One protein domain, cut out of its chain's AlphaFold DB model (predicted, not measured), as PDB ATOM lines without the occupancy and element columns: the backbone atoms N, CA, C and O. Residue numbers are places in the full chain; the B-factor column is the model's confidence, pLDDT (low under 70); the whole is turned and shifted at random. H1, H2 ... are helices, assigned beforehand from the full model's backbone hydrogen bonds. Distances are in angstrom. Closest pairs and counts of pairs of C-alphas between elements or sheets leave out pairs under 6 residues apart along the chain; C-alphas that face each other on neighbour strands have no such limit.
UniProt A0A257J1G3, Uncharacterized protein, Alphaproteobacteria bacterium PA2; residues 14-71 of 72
ATOM      1  N   GLU A  14      86.285  62.751  23.268       75.56
ATOM      2  CA  GLU A  14      85.649  61.788  24.176       75.56
ATOM      3  C   GLU A  14      86.686  60.838  24.779       75.56
ATOM      4  O   GLU A  14      86.689  60.596  25.990       75.56
ATOM      5  N   HIS A  15      87.614  60.338  23.959       77.00
ATOM      6  CA  HIS A  15      88.691  59.478  24.438       77.00
ATOM      7  C   HIS A  15      89.623  60.223  25.401       77.00
ATOM      8  O   HIS A  15      89.946  59.706  26.472       77.00
ATOM      9  N   PHE A  16      90.009  61.453  25.060       82.12
ATOM     10  CA  PHE A  16      90.893  62.289  25.866       82.12
ATOM     11  C   PHE A  16      90.277  62.640  27.224       82.12
ATOM     12  O   PHE A  16      90.916  62.452  28.259       82.12
ATOM     13  N   VAL A  17      89.019  63.090  27.246       86.12
ATOM     14  CA  VAL A  17      88.295  63.402  28.488       86.12
ATOM     15  C   VAL A  17      88.216  62.168  29.372       86.12
ATOM     16  O   VAL A  17      88.423  62.240  30.585       86.12
ATOM     17  N   HIS A  18      87.930  61.013  28.781       82.56
ATOM     18  CA  HIS A  18      87.707  59.812  29.560       82.56
ATOM     19  C   HIS A  18      89.004  59.195  30.087       82.56
ATOM     20  O   HIS A  18      89.073  58.853  31.268       82.56
ATOM     21  N   ALA A  19      90.047  59.132  29.257       84.06
ATOM     22  CA  ALA A  19      91.390  58.741  29.676       84.06
ATOM     23  C   ALA A  19      91.946  59.705  30.738       84.06
ATOM     24  O   ALA A  19      92.484  59.259  31.752       84.06
ATOM     25  N   GLY A  20      91.736  61.014  30.567       87.88
ATOM     26  CA  GLY A  20      92.123  62.034  31.541       87.88
ATOM     27  C   GLY A  20      91.435  61.844  32.894       87.88
ATOM     28  O   GLY A  20      92.097  61.818  33.931       87.88
ATOM     29  N   ARG A  21      90.114  61.620  32.904       88.25
ATOM     30  CA  ARG A  21      89.355  61.335  34.136       88.25
ATOM     31  C   ARG A  21      89.854  60.076  34.842       88.25
ATOM     32  O   ARG A  21      89.999  60.084  36.061       88.25
ATOM     33  N   TYR A  22      90.126  59.011  34.093       87.81
ATOM     34  CA  TYR A  22      90.683  57.777  34.644       87.81
ATOM     35  C   TYR A  22      92.064  57.993  35.269       87.81
ATOM     36  O   TYR A  22      92.297  57.556  36.395       87.81
ATOM     37  N   GLY A  23      92.945  58.724  34.581       87.75
ATOM     38  CA  GLY A  23      94.270  59.070  35.088       87.75
ATOM     39  C   GLY A  23      94.210  59.862  36.395       87.75
ATOM     40  O   GLY A  23      94.893  59.512  37.352       87.75
ATOM     41  N   LEU A  24      93.336  60.869  36.485       92.06
ATOM     42  CA  LEU A  24      93.157  61.651  37.717       92.06
ATOM     43  C   LEU A  24      92.666  60.794  38.894       92.06
ATOM     44  O   LEU A  24      93.156  60.951  40.012       92.06
ATOM     45  N   VAL A  25      91.739  59.862  38.650       90.56
ATOM     46  CA  VAL A  25      91.265  58.924  39.682       90.56
ATOM     47  C   VAL A  25      92.391  57.997  40.149       90.56
ATOM     48  O   VAL A  25      92.518  57.770  41.350       90.56
ATOM     49  N   LEU A  26      93.233  57.500  39.236       90.25
ATOM     50  CA  LEU A  26      94.393  56.671  39.583       90.25
ATOM     51  C   LEU A  26      95.444  57.443  40.381       90.25
ATOM     52  O   LEU A  26      95.962  56.911  41.359       90.25
ATOM     53  N   ILE A  27      95.727  58.695  40.013       92.81
ATOM     54  CA  ILE A  27      96.641  59.560  40.768       92.81
ATOM     55  C   ILE A  27      96.108  59.760  42.191       92.81
ATOM     56  O   ILE A  27      96.846  59.562  43.153       92.81
ATOM     57  N   GLY A  28      94.820  60.082  42.340       91.88
ATOM     58  CA  GLY A  28      94.186  60.225  43.653       91.88
ATOM     59  C   GLY A  28      94.224  58.936  44.480       91.88
ATOM     60  O   GLY A  28      94.563  58.974  45.661       91.88
ATOM     61  N   ALA A  29      93.940  57.786  43.860       89.88
ATOM     62  CA  ALA A  29      94.027  56.479  44.510       89.88
ATOM     63  C   ALA A  29      95.464  56.142  44.938       89.88
ATOM     64  O   ALA A  29      95.676  55.664  46.049       89.88
ATOM     65  N   GLY A  30      96.454  56.443  44.093       89.81
ATOM     66  CA  GLY A  30      97.872  56.268  44.401       89.81
ATOM     67  C   GLY A  30      98.320  57.141  45.570       89.81
ATOM     68  O   GLY A  30      98.953  56.642  46.495       89.81
ATOM     69  N   LEU A  31      97.925  58.418  45.591       92.25
ATOM     70  CA  LEU A  31      98.179  59.310  46.726       92.25
ATOM     71  C   LEU A  31      97.526  58.789  48.011       92.25
ATOM     72  O   LEU A  31      98.169  58.786  49.058       92.25
ATOM     73  N   ALA A  32      96.289  58.291  47.938       88.56
ATOM     74  CA  ALA A  32      95.615  57.683  49.082       88.56
ATOM     75  C   ALA A  32      96.373  56.448  49.603       88.56
ATOM     76  O   ALA A  32      96.542  56.313  50.813       88.56
ATOM     77  N   CYS A  33      96.897  55.595  48.716       89.38
ATOM     78  CA  CYS A  33      97.753  54.466  49.093       89.38
ATOM     79  C   CYS A  33      99.075  54.913  49.734       89.38
ATOM     80  O   CYS A  33      99.517  54.299  50.699       89.38
ATOM     81  N   LEU A  34      99.704  55.982  49.232       91.19
ATOM     82  CA  LEU A  34     100.929  56.530  49.825       91.19
ATOM     83  C   LEU A  34     100.670  57.080  51.229       91.19
ATOM     84  O   LEU A  34     101.441  56.810  52.146       91.19
ATOM     85  N   VAL A  35      99.564  57.803  51.419       91.81
ATOM     86  CA  VAL A  35      99.153  58.271  52.747       91.81
ATOM     87  C   VAL A  35      98.844  57.086  53.660       91.81
ATOM     88  O   VAL A  35      99.293  57.089  54.801       91.81
ATOM     89  N   HIS A  36      98.150  56.060  53.167       87.25
ATOM     90  CA  HIS A  36      97.871  54.834  53.918       87.25
ATOM     91  C   HIS A  36      99.153  54.095  54.334       87.25
ATOM     92  O   HIS A  36      99.247  53.607  55.454       87.25
ATOM     93  N   ALA A  37     100.173  54.051  53.473       88.75
ATOM     94  CA  ALA A  37     101.457  53.432  53.798       88.75
ATOM     95  C   ALA A  37     102.164  54.125  54.979       88.75
ATOM     96  O   ALA A  37     102.882  53.471  55.733       88.75
ATOM     97  N   VAL A  38     101.947  55.433  55.155       93.00
ATOM     98  CA  VAL A  38     102.457  56.207  56.299       93.00
ATOM     99  C   VAL A  38     101.508  56.119  57.502       93.00
ATOM    100  O   VAL A  38     101.954  56.022  58.642       93.00
ATOM    101  N   LEU A  39     100.197  56.148  57.255       90.31
ATOM    102  CA  LEU A  39      99.126  56.130  58.248       90.31
ATOM    103  C   LEU A  39      98.171  54.957  57.955       90.31
ATOM    104  O   LEU A  39      97.142  55.157  57.305       90.31
ATOM    105  N   PRO A  40      98.454  53.744  58.466       79.56
ATOM    106  CA  PRO A  40      97.753  52.511  58.078       79.56
ATOM    107  C   PRO A  40      96.274  52.456  58.488       79.56
ATOM    108  O   PRO A  40      95.551  51.546  58.104       79.56
ATOM    109  N   PHE A  41      95.791  53.428  59.258       87.38
ATOM    110  CA  PHE A  41      94.382  53.559  59.637       87.38
ATOM    111  C   PHE A  41      93.593  54.500  58.712       87.38
ATOM    112  O   PHE A  41      92.367  54.559  58.790       87.38
ATOM    113  N   LEU A  42      94.267  55.253  57.838       79.38
ATOM    114  CA  LEU A  42      93.636  56.204  56.926       79.38
ATOM    115  C   LEU A  42      93.580  55.609  55.514       79.38
ATOM    116  O   LEU A  42      94.547  55.012  55.062       79.38
ATOM    117  N   PHE A  43      92.459  55.765  54.804       83.88
ATOM    118  CA  PHE A  43      92.278  55.306  53.412       83.88
ATOM    119  C   PHE A  43      92.400  53.787  53.152       83.88
ATOM    120  O   PHE A  43      92.616  53.385  52.009       83.88
ATOM    121  N   GLU A  44      92.160  52.938  54.160       82.12
ATOM    122  CA  GLU A  44      92.303  51.466  54.082       82.12
ATOM    123  C   GLU A  44      91.621  50.825  52.858       82.12
ATOM    124  O   GLU A  44      92.162  49.923  52.224       82.12
ATOM    125  N   LYS A  45      90.426  51.301  52.491       84.75
ATOM    126  CA  LYS A  45      89.662  50.767  51.350       84.75
ATOM    127  C   LYS A  45      89.719  51.657  50.111       84.75
ATOM    128  O   LYS A  45      89.256  51.242  49.053       84.75
ATOM    129  N   THR A  46      90.246  52.875  50.219       85.12
ATOM    130  CA  THR A  46      90.098  53.907  49.185       85.12
ATOM    131  C   THR A  46      90.847  53.539  47.911       85.12
ATOM    132  O   THR A  46      90.268  53.624  46.830       85.12
ATOM    133  N   GLY A  47      92.087  53.056  48.029       81.62
ATOM    134  CA  GLY A  47      92.876  52.614  46.878       81.62
ATOM    135  C   GLY A  47      92.187  51.485  46.110       81.62
ATOM    136  O   GLY A  47      91.865  51.631  44.929       81.62
ATOM    137  N   SER A  48      91.872  50.389  46.806       84.88
ATOM    138  CA  SER A  48      91.232  49.211  46.212       84.88
ATOM    139  C   SER A  48      89.860  49.537  45.615       84.88
ATOM    140  O   SER A  48      89.576  49.151  44.486       84.88
ATOM    141  N   GLN A  49      89.018  50.305  46.318       88.69
ATOM    142  CA  GLN A  49      87.694  50.691  45.821       88.69
ATOM    143  C   GLN A  49      87.769  51.578  44.574       88.69
ATOM    144  O   GLN A  49      86.956  51.408  43.661       88.69
ATOM    145  N   CYS A  50      88.722  52.513  44.514       89.81
ATOM    146  CA  CYS A  50      88.934  53.350  43.335       89.81
ATOM    147  C   CYS A  50      89.350  52.511  42.124       89.81
ATOM    148  O   CYS A  50      88.748  52.661  41.060       89.81
ATOM    149  N   VAL A  51      90.307  51.593  42.291       86.81
ATOM    150  CA  VAL A  51      90.753  50.698  41.212       86.81
ATOM    151  C   VAL A  51      89.622  49.769  40.766       86.81
ATOM    152  O   VAL A  51      89.342  49.703  39.573       86.81
ATOM    153  N   SER A  52      88.891  49.132  41.688       88.69
ATOM    154  CA  SER A  52      87.763  48.255  41.336       88.69
ATOM    155  C   SER A  52      86.640  48.998  40.608       88.69
ATOM    156  O   SER A  52      86.075  48.480  39.644       88.69
ATOM    157  N   ARG A  53      86.312  50.228  41.028       87.00
ATOM    158  CA  ARG A  53      85.316  51.066  40.336       87.00
ATOM    159  C   ARG A  53      85.776  51.454  38.938       87.00
ATOM    160  O   ARG A  53      84.971  51.418  38.007       87.00
ATOM    161  N   LEU A  54      87.046  51.822  38.795       87.94
ATOM    162  CA  LEU A  54      87.629  52.191  37.513       87.94
ATOM    163  C   LEU A  54      87.625  51.006  36.548       87.94
ATOM    164  O   LEU A  54      87.133  51.118  35.428       87.94
ATOM    165  N   TYR A  55      88.089  49.858  37.028       86.25
ATOM    166  CA  TYR A  55      88.088  48.594  36.314       86.25
ATOM    167  C   TYR A  55      86.676  48.208  35.844       86.25
ATOM    168  O   TYR A  55      86.452  47.989  34.654       86.25
ATOM    169  N   ALA A  56      85.678  48.242  36.737       86.88
ATOM    170  CA  ALA A  56      84.289  47.952  36.377       86.88
ATOM    171  C   ALA A  56      83.744  48.923  35.314       86.88
ATOM    172  O   ALA A  56      82.971  48.530  34.440       86.88
ATOM    173  N   HIS A  57      84.146  50.195  35.370       85.81
ATOM    174  CA  HIS A  57      83.754  51.196  34.384       85.81
ATOM    175  C   HIS A  57      84.419  50.956  33.015       85.81
ATOM    176  O   HIS A  57      83.780  51.149  31.981       85.81
ATOM    177  N   MET A  58      85.681  50.518  32.980       84.88
ATOM    178  CA  MET A  58      86.392  50.166  31.744       84.88
ATOM    179  C   MET A  58      85.820  48.897  31.100       84.88
ATOM    180  O   MET A  58      85.538  48.904  29.899       84.88
ATOM    181  N   ALA A  59      85.558  47.861  31.902       84.06
ATOM    182  CA  ALA A  59      84.950  46.611  31.453       84.06
ATOM    183  C   ALA A  59      83.553  46.832  30.849       84.06
ATOM    184  O   ALA A  59      83.269  46.351  29.754       84.06
ATOM    185  N   LYS A  60      82.701  47.648  31.491       81.75
ATOM    186  CA  LYS A  60      81.368  48.004  30.960       81.75
ATOM    187  C   LYS A  60      81.408  48.721  29.609       81.75
ATOM    188  O   LYS A  60      80.429  48.668  28.876       81.75
ATOM    189  N   ARG A  61      82.513  49.397  29.281       78.88
ATOM    190  CA  ARG A  61      82.704  50.071  27.987       78.88
ATOM    191  C   ARG A  61      83.326  49.170  26.916       78.88
ATOM    192  O   ARG A  61      83.645  49.674  25.848       78.88
ATOM    193  N   GLY A  62      83.549  47.883  27.198       72.19
ATOM    194  CA  GLY A  62      84.204  46.963  26.262       72.19
ATOM    195  C   GLY A  62      85.682  47.285  26.024       72.19
ATOM    196  O   GLY A  62      86.238  46.891  25.008       72.19
ATOM    197  N   ARG A  63      86.319  48.031  26.941       68.06
ATOM    198  CA  ARG A  63      87.727  48.461  26.830       68.06
ATOM    199  C   ARG A  63      88.720  47.507  27.497       68.06
ATOM    200  O   ARG A  63      89.903  47.816  27.539       68.06
ATOM    201  N   MET A  64      88.229  46.400  28.048       64.25
ATOM    202  CA  MET A  64      89.030  45.304  28.584       64.25
ATOM    203  C   MET A  64      88.620  44.027  27.877       64.25
ATOM    204  O   MET A  64      87.432  43.698  27.807       64.25
ATOM    205  N   THR A  65      89.609  43.317  27.363       63.72
ATOM    206  CA  THR A  65      89.426  41.960  26.864       63.72
ATOM    207  C   THR A  65      89.166  41.009  28.045       63.72
ATOM    208  O   THR A  65      89.626  41.266  29.164       63.72
ATOM    209  N   PRO A  66      88.431  39.898  27.847       57.75
ATOM    210  CA  PRO A  66      88.164  38.922  28.911       57.75
ATOM    211  C   PRO A  66      89.437  38.367  29.572       57.75
ATOM    212  O   PRO A  66      89.425  37.976  30.733       57.75
ATOM    213  N   GLU A  67      90.546  38.353  28.840       64.50
ATOM    214  CA  GLU A  67      91.855  37.885  29.294       64.50
ATOM    215  C   GLU A  67      92.630  38.901  30.147       64.50
ATOM    216  O   GLU A  67      93.309  38.498  31.093       64.50
ATOM    217  N   GLU A  68      92.483  40.205  29.900       65.94
ATOM    218  CA  GLU A  68      92.989  41.255  30.802       65.94
ATOM    219  C   GLU A  68      92.221  41.263  32.126       65.94
ATOM    220  O   GLU A  68      92.791  41.517  33.186       65.94
ATOM    221  N   ALA A  69      90.936  40.917  32.062       59.19
ATOM    222  CA  ALA A  69      90.050  40.896  33.208       59.19
ATOM    223  C   ALA A  69      90.359  39.793  34.239       59.19
ATOM    224  O   ALA A  69      90.082  39.938  35.427       59.19
ATOM    225  N   VAL A  70      90.937  38.680  33.783       61.84
ATOM    226  CA  VAL A  70      91.303  37.523  34.618       61.84
ATOM    227  C   VAL A  70      92.663  37.710  35.312       61.84
ATOM    228  O   VAL A  70      92.964  36.996  36.265       61.84
ATOM    229  N   ARG A  71      93.500  38.648  34.845       58.53
ATOM    230  CA  ARG A  71      94.878  38.855  35.335       58.53
ATOM    231  C   ARG A  71      95.040  39.996  36.347       58.53
ATOM    232  O   ARG A  71      96.132  40.121  36.901       58.53
TER     233      ARG A  71
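This is residues 14 to 71 of the 72 residues of an uncharacterized protein of Alphaproteobacteria bacterium PA2 (UniProt A0A257J1G3). The model is a flat, loose helical hairpin that opens as a narrow V: the long helix H1 makes one arm, and the shorter H2 folds back along it, nearer to H1 at the end by their link than at the other end. The small helix H3 turns back once more beyond H2, on the side away from H1. The printed part has 58 residues, with three named helices in the order H1, H2, H3 and no named strand; the class is all helix. The whole is loose, with a radius of gyration of the C-alphas of 13.1 A and spans of 36 by 26 by 12 A.

H1 is residues 14 to 38, 36.7 A from C-alpha 14 at (85.649, 61.788, 24.176) to C-alpha 38 at (102.457, 56.207, 56.299). H2 is residues 46 to 60, 21.1 A long from first to last C-alpha. H3 is residues 66 to 71, 9.3 A long, and ends with C-alpha 71 at (94.878, 38.855, 35.335).

H1 and H2 form a helical hairpin. They touch, H1 with residues 22 to 33 alone, and their closest C-alphas, those of Ala 29 and Gly 47, are 4.7 A apart. They run opposite ways at a shallow tilt of 23 degrees. H3 is close to H2 but not clearly touching, with the closest C-alphas, those of Ala 59 and Ala 69, at 7.9 A. H2 and H3 run opposite ways at a shallow tilt of 18 degrees. H1 and H3 are apart. In H1 and H2 every O i to N i+4 pair is within hydrogen-bond range; in H3 it is 1 of 2.

The two C-alphas farthest apart are those of Glu 14 and Phe 41, at 37.4 A. The printed part has no cut. The link from H1 to H2 is short, with 7 residues, and that from H2 to H3 is tight, with 5. The mean pLDDT of the printed part is 82.6; residues 63 to 71, of which 66 to 71 belong to H3, are under 70.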